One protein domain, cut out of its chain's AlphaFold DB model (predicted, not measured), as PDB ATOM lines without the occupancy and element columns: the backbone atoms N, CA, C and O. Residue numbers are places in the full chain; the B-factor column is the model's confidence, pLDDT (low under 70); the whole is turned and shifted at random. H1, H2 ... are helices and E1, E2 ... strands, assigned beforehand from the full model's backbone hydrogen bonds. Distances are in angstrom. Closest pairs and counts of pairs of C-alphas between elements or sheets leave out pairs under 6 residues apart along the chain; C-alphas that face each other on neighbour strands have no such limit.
ATOM      1  N   LYS A   4     -12.633  42.872 -31.726       80.31
ATOM      2  CA  LYS A   4     -13.369  44.121 -31.486       80.31
ATOM      3  C   LYS A   4     -14.552  44.291 -32.446       80.31
ATOM      4  O   LYS A   4     -15.628  44.679 -32.013       80.31
ATOM      5  N   GLU A   5     -14.361  44.017 -33.733       83.44
ATOM      6  CA  GLU A   5     -15.423  44.147 -34.742       83.44
ATOM      7  C   GLU A   5     -16.496  43.072 -34.564       83.44
ATOM      8  O   GLU A   5     -17.680  43.369 -34.696       83.44
ATOM      9  N   ASP A   6     -16.099  41.841 -34.224       85.50
ATOM     10  CA  ASP A   6     -17.042  40.767 -33.894       85.50
ATOM     11  C   ASP A   6     -17.890  41.119 -32.668       85.50
ATOM     12  O   ASP A   6     -19.106  40.955 -32.722       85.50
ATOM     13  N   ILE A   7     -17.279  41.665 -31.606       82.56
ATOM     14  CA  ILE A   7     -18.010  42.167 -30.432       82.56
ATOM     15  C   ILE A   7     -19.016  43.229 -30.865       82.56
ATOM     16  O   ILE A   7     -20.194  43.077 -30.590       82.56
ATOM     17  N   LEU A   8     -18.595  44.262 -31.601       85.25
ATOM     18  CA  LEU A   8     -19.496  45.342 -32.019       85.25
ATOM     19  C   LEU A   8     -20.662  44.836 -32.877       85.25
ATOM     20  O   LEU A   8     -21.802  45.259 -32.683       85.25
ATOM     21  N   ASN A   9     -20.396  43.910 -33.797       88.50
ATOM     22  CA  ASN A   9     -21.436  43.301 -34.621       88.50
ATOM     23  C   ASN A   9     -22.391  42.435 -33.798       88.50
ATOM     24  O   ASN A   9     -23.600  42.496 -34.014       88.50
ATOM     25  N   ALA A  10     -21.873  41.632 -32.869       86.56
ATOM     26  CA  ALA A  10     -22.694  40.820 -31.987       86.56
ATOM     27  C   ALA A  10     -23.537  41.700 -31.058       86.56
ATOM     28  O   ALA A  10     -24.748  41.514 -30.988       86.56
ATOM     29  N   SER A  11     -22.931  42.712 -30.435       85.94
ATOM     30  CA  SER A  11     -23.600  43.656 -29.539       85.94
ATOM     31  C   SER A  11     -24.722  44.399 -30.258       85.94
ATOM     32  O   SER A  11     -25.834  44.477 -29.745       85.94
ATOM     33  N   LYS A  12     -24.488  44.833 -31.506       87.69
ATOM     34  CA  LYS A  12     -25.524  45.450 -32.343       87.69
ATOM     35  C   LYS A  12     -26.694  44.504 -32.635       87.69
ATOM     36  O   LYS A  12     -27.827  44.966 -32.701       87.69
ATOM     37  N   LYS A  13     -26.446  43.199 -32.801       88.31
ATOM     38  CA  LYS A  13     -27.510  42.199 -33.011       88.31
ATOM     39  C   LYS A  13     -28.360  41.977 -31.762       88.31
ATOM     40  O   LYS A  13     -29.557  41.764 -31.895       88.31
ATOM     41  N   VAL A  14     -27.748  42.021 -30.579       85.12
ATOM     42  CA  VAL A  14     -28.455  41.838 -29.300       85.12
ATOM     43  C   VAL A  14     -28.978  43.149 -28.700       85.12
ATOM     44  O   VAL A  14     -29.647  43.116 -27.675       85.12
ATOM     45  N   GLY A  15     -28.699  44.296 -29.329       85.06
ATOM     46  CA  GLY A  15     -29.146  45.610 -28.858       85.06
ATOM     47  C   GLY A  15     -28.388  46.134 -27.634       85.06
ATOM     48  O   GLY A  15     -28.915  46.966 -26.909       85.06
ATOM     49  N   ILE A  16     -27.166  45.655 -27.401       82.81
ATOM     50  CA  ILE A  16     -26.312  46.066 -26.280       82.81
ATOM     51  C   ILE A  16     -25.268  47.058 -26.793       82.81
ATOM     52  O   ILE A  16     -24.723  46.874 -27.885       82.81
ATOM     53  N   ASN A  17     -24.939  48.088 -26.013       82.44
ATOM     54  CA  ASN A  17     -23.799  48.945 -26.308       82.44
ATOM     55  C   ASN A  17     -22.590  48.524 -25.450       82.44
ATOM     56  O   ASN A  17     -22.545  48.835 -24.268       82.44
ATOM     57  N   PRO A  18     -21.562  47.873 -26.023       77.56
ATOM     58  CA  PRO A  18     -20.451  47.303 -25.257       77.56
ATOM     59  C   PRO A  18     -19.526  48.355 -24.624       77.56
ATOM     60  O   PRO A  18     -18.533  48.001 -24.009       77.56
ATOM     61  N   TYR A  19     -19.790  49.651 -24.824       77.12
ATOM     62  CA  TYR A  19     -19.061  50.744 -24.176       77.12
ATOM     63  C   TYR A  19     -19.771  51.294 -22.932       77.12
ATOM     64  O   TYR A  19     -19.185  52.099 -22.210       77.12
ATOM     65  N   THR A  20     -21.044  50.953 -22.738       73.94
ATOM     66  CA  THR A  20     -21.895  51.510 -21.673       73.94
ATOM     67  C   THR A  20     -22.642  50.440 -20.903       73.94
ATOM     68  O   THR A  20     -22.913  50.620 -19.721       73.94
ATOM     69  N   ASP A  21     -22.962  49.339 -21.569       75.44
ATOM     70  CA  ASP A  21     -23.768  48.262 -21.040       75.44
ATOM     71  C   ASP A  21     -22.881  47.058 -20.727       75.44
ATOM     72  O   ASP A  21     -22.070  46.650 -21.565       75.44
ATOM     73  N   PRO A  22     -23.050  46.450 -19.548       73.69
ATOM     74  CA  PRO A  22     -22.338  45.242 -19.177       73.69
ATOM     75  C   PRO A  22     -22.776  44.084 -20.071       73.69
ATOM     76  O   PRO A  22     -23.964  43.847 -20.302       73.69
ATOM     77  N   PHE A  23     -21.804  43.320 -20.561       75.69
ATOM     78  CA  PHE A  23     -22.067  42.180 -21.428       75.69
ATOM     79  C   PHE A  23     -21.115  41.021 -21.153       75.69
ATOM     80  O   PHE A  23     -19.990  41.190 -20.686       75.69
ATOM     81  N   LYS A  24     -21.584  39.815 -21.477       75.00
ATOM     82  CA  LYS A  24     -20.800  38.579 -21.400       75.00
ATOM     83  C   LYS A  24     -20.403  38.130 -22.799       75.00
ATOM     84  O   LYS A  24     -21.151  38.345 -23.758       75.00
ATOM     85  N   ALA A  25     -19.270  37.440 -22.921       78.31
ATOM     86  CA  ALA A  25     -18.837  36.880 -24.204       78.31
ATOM     87  C   ALA A  25     -19.875  35.881 -24.727       78.31
ATOM     88  O   ALA A  25     -20.171  35.834 -25.921       78.31
ATOM     89  N   SER A  26     -20.476  35.148 -23.787       77.25
ATOM     90  CA  SER A  26     -21.560  34.199 -24.031       77.25
ATOM     91  C   SER A  26     -22.818  34.868 -24.598       77.25
ATOM     92  O   SER A  26     -23.402  34.343 -25.541       77.25
ATOM     93  N   THR A  27     -23.204  36.051 -24.100       78.00
ATOM     94  CA  THR A  27     -24.358  36.819 -24.618       78.00
ATOM     95  C   THR A  27     -24.152  37.231 -26.072       78.00
ATOM     96  O   THR A  27     -25.094  37.271 -26.857       78.00
ATOM     97  N   LEU A  28     -22.905  37.511 -26.443       78.88
ATOM     98  CA  LEU A  28     -22.524  37.875 -27.804       78.88
ATOM     99  C   LEU A  28     -22.291  36.662 -28.719       78.88
ATOM    100  O   LEU A  28     -22.018  36.839 -29.906       78.88
ATOM    101  N   GLY A  29     -22.369  35.436 -28.194       76.88
ATOM    102  CA  GLY A  29     -22.091  34.219 -28.958       76.88
ATOM    103  C   GLY A  29     -20.658  34.159 -29.496       76.88
ATOM    104  O   GLY A  29     -20.410  33.555 -30.542       76.88
ATOM    105  N   LEU A  30     -19.707  34.818 -28.824       79.06
ATOM    106  CA  LEU A  30     -18.317  34.847 -29.271       79.06
ATOM    107  C   LEU A  30     -17.678  33.478 -29.072       79.06
ATOM    108  O   LEU A  30     -17.661  32.923 -27.974       79.06
ATOM    109  N   ASN A  31     -17.105  32.940 -30.144       76.06
ATOM    110  CA  ASN A  31     -16.471  31.633 -30.091       76.06
ATOM    111  C   ASN A  31     -15.093  31.725 -29.411       76.06
ATOM    112  O   ASN A  31     -14.123  32.204 -30.008       76.06
ATOM    113  N   ALA A  32     -15.002  31.218 -28.180       68.31
ATOM    114  CA  ALA A  32     -13.758  31.150 -27.414       68.31
ATOM    115  C   ALA A  32     -12.658  30.332 -28.119       68.31
ATOM    116  O   ALA A  32     -11.480  30.648 -28.000       68.31
ATOM    117  N   ASN A  33     -13.002  29.347 -28.956       71.00
ATOM    118  CA  ASN A  33     -11.990  28.611 -29.728       71.00
ATOM    119  C   ASN A  33     -11.343  29.457 -30.834       71.00
ATOM    120  O   ASN A  33     -10.225  29.169 -31.254       71.00
ATOM    121  N   LYS A  34     -12.031  30.498 -31.318       75.75
ATOM    122  CA  LYS A  34     -11.533  31.359 -32.400       75.75
ATOM    123  C   LYS A  34     -10.605  32.456 -31.885       75.75
ATOM    124  O   LYS A  34      -9.631  32.792 -32.553       75.75
ATOM    125  N   TYR A  35     -10.920  33.023 -30.723       74.38
ATOM    126  CA  TYR A  35     -10.189  34.165 -30.177       74.38
ATOM    127  C   TYR A  35      -9.318  33.796 -28.974       74.38
ATOM    128  O   TYR A  35      -8.254  34.379 -28.810       74.38
ATOM    129  N   GLY A  36      -9.707  32.805 -28.177       74.50
ATOM    130  CA  GLY A  36      -9.091  32.460 -26.899       74.50
ATOM    131  C   GLY A  36     -10.121  32.472 -25.768       74.50
ATOM    132  O   GLY A  36     -11.322  32.614 -25.991       74.50
ATOM    133  N   SER A  37      -9.663  32.336 -24.528       76.19
ATOM    134  CA  SER A  37     -10.560  32.391 -23.372       76.19
ATOM    135  C   SER A  37     -11.007  33.821 -23.077       76.19
ATOM    136  O   SER A  37     -10.200  34.749 -23.004       76.19
ATOM    137  N   PHE A  38     -12.300  33.998 -22.845       74.12
ATOM    138  CA  PHE A  38     -12.848  35.235 -22.306       74.12
ATOM    139  C   PHE A  38     -13.026  35.069 -20.800       74.12
ATOM    140  O   PHE A  38     -13.529  34.054 -20.328       74.12
ATOM    141  N   SER A  39     -12.596  36.055 -20.027       67.69
ATOM    142  CA  SER A  39     -13.039  36.211 -18.652       67.69
ATOM    143  C   SER A  39     -14.352  36.983 -18.690       67.69
ATOM    144  O   SER A  39     -14.343  38.189 -18.919       67.69
ATOM    145  N   ASP A  40     -15.471  36.283 -18.481       61.69
ATOM    146  CA  ASP A  40     -16.853  36.809 -18.476       61.69
ATOM    147  C   ASP A  40     -17.162  37.800 -17.335       61.69
ATOM    148  O   ASP A  40     -18.321  38.035 -16.997       61.69
ATOM    149  N   TYR A  41     -16.143  38.380 -16.706       57.44
ATOM    150  CA  TYR A  41     -16.317  39.221 -15.534       57.44
ATOM    151  C   TYR A  41     -16.290  40.697 -15.914       57.44
ATOM    152  O   TYR A  41     -15.369  41.419 -15.542       57.44
ATOM    153  N   CYS A  42     -17.311  41.135 -16.647       59.09
ATOM    154  CA  CYS A  42     -17.709  42.531 -16.587       59.09
ATOM    155  C   CYS A  42     -18.946  42.622 -15.692       59.09
ATOM    156  O   CYS A  42     -20.044  42.224 -16.082       59.09
ATOM    157  N   SER A  43     -18.742  43.011 -14.432       56.78
ATOM    158  CA  SER A  43     -19.851  43.200 -13.491       56.78
ATOM    159  C   SER A  43     -20.585  44.500 -13.811       56.78
ATOM    160  O   SER A  43     -19.951  45.484 -14.176       56.78
ATOM    161  N   GLU A  44     -21.901  44.538 -13.602       56.00
ATOM    162  CA  GLU A  44     -22.718  45.755 -13.758       56.00
ATOM    163  C   GLU A  44     -22.109  46.965 -13.034       56.00
ATOM    164  O   GLU A  44     -22.029  48.058 -13.587       56.00
ATOM    165  N   THR A  45     -21.589  46.748 -11.825       57.38
ATOM    166  CA  THR A  45     -20.888  47.749 -11.008       57.38
ATOM    167  C   THR A  45     -19.601  48.267 -11.642       57.38
ATOM    168  O   THR A  45     -19.247  49.427 -11.464       57.38
ATOM    169  N   GLU A  46     -18.891  47.422 -12.379       59.66
ATOM    170  CA  GLU A  46     -17.630  47.736 -13.044       59.66
ATOM    171  C   GLU A  46     -17.893  48.585 -14.302       59.66
ATOM    172  O   GLU A  46     -17.315  49.673 -14.406       59.66
ATOM    173  N   SER A  47     -18.856  48.196 -15.153       54.69
ATOM    174  CA  SER A  47     -19.308  48.997 -16.308       54.69
ATOM    175  C   SER A  47     -19.946  50.329 -15.891       54.69
ATOM    176  O   SER A  47     -19.621  51.375 -16.454       54.69
ATOM    177  N   ALA A  48     -20.797  50.329 -14.857       52.84
ATOM    178  CA  ALA A  48     -21.479  51.533 -14.376       52.84
ATOM    179  C   ALA A  48     -20.551  52.508 -13.630       52.84
ATOM    180  O   ALA A  48     -20.822  53.708 -13.597       52.84
ATOM    181  N   SER A  49     -19.440  52.031 -13.049       54.19
ATOM    182  CA  SER A  49     -18.503  52.902 -12.318       54.19
ATOM    183  C   SER A  49     -17.712  53.862 -13.213       54.19
ATOM    184  O   SER A  49     -16.983  54.710 -12.699       54.19
ATOM    185  N   GLY A  50     -17.785  53.720 -14.543       52.16
ATOM    186  CA  GLY A  50     -17.009  54.543 -15.472       52.16
ATOM    187  C   GLY A  50     -15.490  54.349 -15.360       52.16
ATOM    188  O   GLY A  50     -14.738  55.081 -16.004       52.16
ATOM    189  N   LYS A  51     -15.016  53.359 -14.581       49.06
ATOM    190  CA  LYS A  51     -13.600  52.941 -14.543       49.06
ATOM    191  C   LYS A  51     -13.094  52.513 -15.918       49.06
ATOM    192  O   LYS A  51     -11.890  52.579 -16.174       49.06
ATOM    193  N   TYR A  52     -14.000  52.058 -16.780       55.78
ATOM    194  CA  TYR A  52     -13.685  51.568 -18.107       55.78
ATOM    195  C   TYR A  52     -13.848  52.658 -19.162       55.78
ATOM    196  O   TYR A  52     -14.779  53.460 -19.164       55.78
ATOM    197  N   SER A  53     -12.849  52.740 -20.038       59.00
ATOM    198  CA  SER A  53     -12.754  53.792 -21.041       59.00
ATOM    199  C   SER A  53     -13.882  53.648 -22.060       59.00
ATOM    200  O   SER A  53     -14.043  52.576 -22.637       59.00
ATOM    201  N   LYS A  54     -14.547  54.757 -22.415       64.62
ATOM    202  CA  LYS A  54     -15.557  54.840 -23.498       64.62
ATOM    203  C   LYS A  54     -15.055  54.390 -24.883       64.62
ATOM    204  O   LYS A  54     -15.784  54.463 -25.864       64.62
ATOM    205  N   THR A  55     -13.793  53.980 -24.991       68.75
ATOM    206  CA  THR A  55     -13.129  53.556 -26.226       68.75
ATOM    207  C   THR A  55     -12.615  52.113 -26.181       68.75
ATOM    208  O   THR A  55     -12.212  51.573 -27.219       68.75
ATOM    209  N   ILE A  56     -12.646  51.465 -25.009       71.00
ATOM    210  CA  ILE A  56     -12.064  50.141 -24.774       71.00
ATOM    211  C   ILE A  56     -13.156  49.200 -24.259       71.00
ATOM    212  O   ILE A  56     -13.566  49.311 -23.115       71.00
ATOM    213  N   ILE A  57     -13.554  48.241 -25.098       75.88
ATOM    214  CA  ILE A  57     -14.566  47.204 -24.788       75.88
ATOM    215  C   ILE A  57     -13.946  45.857 -24.402       75.88
ATOM    216  O   ILE A  57     -14.631  44.900 -24.055       75.88
ATOM    217  N   LEU A  58     -12.628  45.733 -24.578       78.81
ATOM    218  CA  LEU A  58     -11.890  44.519 -24.269       78.81
ATOM    219  C   LEU A  58     -10.441  44.855 -23.924       78.81
ATOM    220  O   LEU A  58      -9.802  45.695 -24.563       78.81
ATOM    221  N   LYS A  59      -9.893  44.143 -22.949       77.88
ATOM    222  CA  LYS A  59      -8.490  44.208 -22.557       77.88
ATOM    223  C   LYS A  59      -7.862  42.835 -22.713       77.88
ATOM    224  O   LYS A  59      -8.409  41.834 -22.270       77.88
ATOM    225  N   VAL A  60      -6.683  42.778 -23.324       79.88
ATOM    226  CA  VAL A  60      -5.893  41.542 -23.352       79.88
ATOM    227  C   VAL A  60      -5.264  41.356 -21.975       79.88
ATOM    228  O   VAL A  60      -4.463  42.188 -21.551       79.88
ATOM    229  N   VAL A  61      -5.637  40.281 -21.287       79.00
ATOM    230  CA  VAL A  61      -5.108  39.911 -19.966       79.00
ATOM    231  C   VAL A  61      -3.882  39.028 -20.116       79.00
ATOM    232  O   VAL A  61      -2.896  39.210 -19.414       79.00
ATOM    233  N   GLU A  62      -3.928  38.094 -21.064       80.44
ATOM    234  CA  GLU A  62      -2.861  37.120 -21.262       80.44
ATOM    235  C   GLU A  62      -2.575  36.934 -22.746       80.44
ATOM    236  O   GLU A  62      -3.475  36.967 -23.594       80.44
ATOM    237  N   ARG A  63      -1.296  36.735 -23.059       82.56
ATOM    238  CA  ARG A  63      -0.815  36.408 -24.400       82.56
ATOM    239  C   ARG A  63      -0.164  35.032 -24.358       82.56
ATOM    240  O   ARG A  63       0.533  34.709 -23.404       82.56
ATOM    241  N   ASN A  64      -0.373  34.234 -25.396       81.31
ATOM    242  CA  ASN A  64       0.279  32.937 -25.526       81.31
ATOM    243  C   ASN A  64       1.784  33.084 -25.831       81.31
ATOM    244  O   ASN A  64       2.294  34.182 -26.075       81.31
ATOM    245  N   LYS A  65       2.494  31.947 -25.895       80.00
ATOM    246  CA  LYS A  65       3.933  31.880 -26.220       80.00
ATOM    247  C   LYS A  65       4.296  32.544 -27.559       80.00
ATOM    248  O   LYS A  65       5.415  33.012 -27.725       80.00
ATOM    249  N   SER A  66       3.346  32.652 -28.488       81.25
ATOM    250  CA  SER A  66       3.508  33.334 -29.780       81.25
ATOM    251  C   SER A  66       3.156  34.829 -29.733       81.25
ATOM    252  O   SER A  66       2.941  35.434 -30.782       81.25
ATOM    253  N   LYS A  67       3.049  35.427 -28.536       76.19
ATOM    254  CA  LYS A  67       2.622  36.819 -28.288       76.19
ATOM    255  C   LYS A  67       1.221  37.157 -28.810       76.19
ATOM    256  O   LYS A  67       0.844  38.331 -28.809       76.19
ATOM    257  N   LYS A  68       0.430  36.162 -29.221       75.31
ATOM    258  CA  LYS A  68      -0.960  36.376 -29.623       75.31
ATOM    259  C   LYS A  68      -1.825  36.479 -28.369       75.31
ATOM    260  O   LYS A  68      -1.596  35.727 -27.421       75.31
ATOM    261  N   PRO A  69      -2.796  37.398 -28.332       76.69
ATOM    262  CA  PRO A  69      -3.749  37.462 -27.233       76.69
ATOM    263  C   PRO A  69      -4.481  36.119 -27.086       76.69
ATOM    264  O   PRO A  69      -4.891  35.525 -28.077       76.69
ATOM    265  N   PHE A  70      -4.551  35.623 -25.852       76.31
ATOM    266  CA  PHE A  70      -5.125  34.320 -25.498       76.31
ATOM    267  C   PHE A  70      -6.231  34.449 -24.457       76.31
ATOM    268  O   PHE A  70      -7.194  33.689 -24.495       76.31
ATOM    269  N   LYS A  71      -6.107  35.422 -23.550       77.88
ATOM    270  CA  LYS A  71      -7.131  35.728 -22.557       77.88
ATOM    271  C   LYS A  71      -7.559  37.178 -22.662       77.88
ATOM    272  O   LYS A  71      -6.710  38.076 -22.663       77.88
ATOM    273  N   TYR A  72      -8.863  37.398 -22.711       76.62
ATOM    274  CA  TYR A  72      -9.464  38.725 -22.786       76.62
ATOM    275  C   TYR A  72     -10.356  38.979 -21.582       76.62
ATOM    276  O   TYR A  72     -11.062  38.083 -21.136       76.62
ATOM    277  N   LEU A  73     -10.344  40.209 -21.091       76.50
ATOM    278  CA  LEU A  73     -11.308  40.739 -20.142       76.50
ATOM    279  C   LEU A  73     -12.235  41.672 -20.912       76.50
ATOM    280  O   LEU A  73     -11.750  42.570 -21.600       76.50
ATOM    281  N   LEU A  74     -13.536  41.430 -20.827       73.75
ATOM    282  CA  LEU A  74     -14.547  42.344 -21.352       73.75
ATOM    283  C   LEU A  74     -14.768  43.467 -20.332       73.75
ATOM    284  O   LEU A  74     -14.707  43.195 -19.132       73.75
ATOM    285  N   LEU A  75     -14.928  44.700 -20.814       69.62
ATOM    286  CA  LEU A  75     -15.015  45.931 -20.014       69.62
ATOM    287  C   LEU A  75     -16.352  46.635 -20.243       69.62
ATOM    288  O   LEU A  75     -16.853  46.497 -21.378       69.62
TER     289      LEU A  75
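This is residues 4 to 75 of the 75 residues of an uncharacterized protein of Arcobacter nitrofigilis (strain ATCC 33309 / DSM 7299 / CCUG 15893 / LMG 7604 / NCTC 12251 / CI) (UniProt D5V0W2). A narrow three-stranded sheet, E1, E3 and E2, forms a wall that the short helix H2 only grazes, while helix H1 is not on the sheet and comes close to E2 at Lys 4, whose C-alpha is 7.4 A from that of Leu 58, and the long stretch with no named element, residues 15 to 31, links H1 to H2. The turn of the hairpin E2 and E3 lies at one end of the longest axis, and H1 runs on into Gly 15 at the other. The printed part has 72 residues, with three named helices and three named strands in the order H1 H2 E1 H3 E2 E3, under half of the residues being in named elements. The class is mixed, helices and strands, and the sheet is mixed too. The whole is compact, with a radius of gyration of the C-alphas of 11.8 A and spans of 34 by 25 by 18 A.

H1, residues 4 to 14, begins with C-alpha 4 at (-13.369, 44.121, -31.486) and is 15.4 A long. H2 is residues 32 to 35, E1 residues 37 to 39, and H3 residues 44 to 48. E2, residues 58 to 63, is 13.7 A long. E3, residues 69 to 74, is 13.2 A long and ends with C-alpha 74 at (-14.547, 42.344, -21.352).

E3 is the inner strand. E1 is parallel to it at 27 degrees, with N 37 and O 70 2.8 A apart. E2 and E3 form an antiparallel hairpin at 149 degrees, with N 59 and O 73 2.8 A apart. H2 only grazes the sheet with residues 32 to 35; the closest C-alphas of H2 and E3, Tyr 35 and Phe 70, are 6.9 A apart. H1 and H3 are not on the sheet and are apart. In H1 and H3 every O i to N i+4 pair is within hydrogen-bond range; H2 is too short for such a pair, and its one O i to N i+3 pair is not within range.

The C-alphas of Gly 15 and Lys 65, the two farthest apart, are 35.9 A apart. The printed part has no cut, and the link H1 to H2 is long, 17 residues. Mean pLDDT of the printed part is 73.8, and residue 32, residues 39 to 55 and residue 75 are under 70.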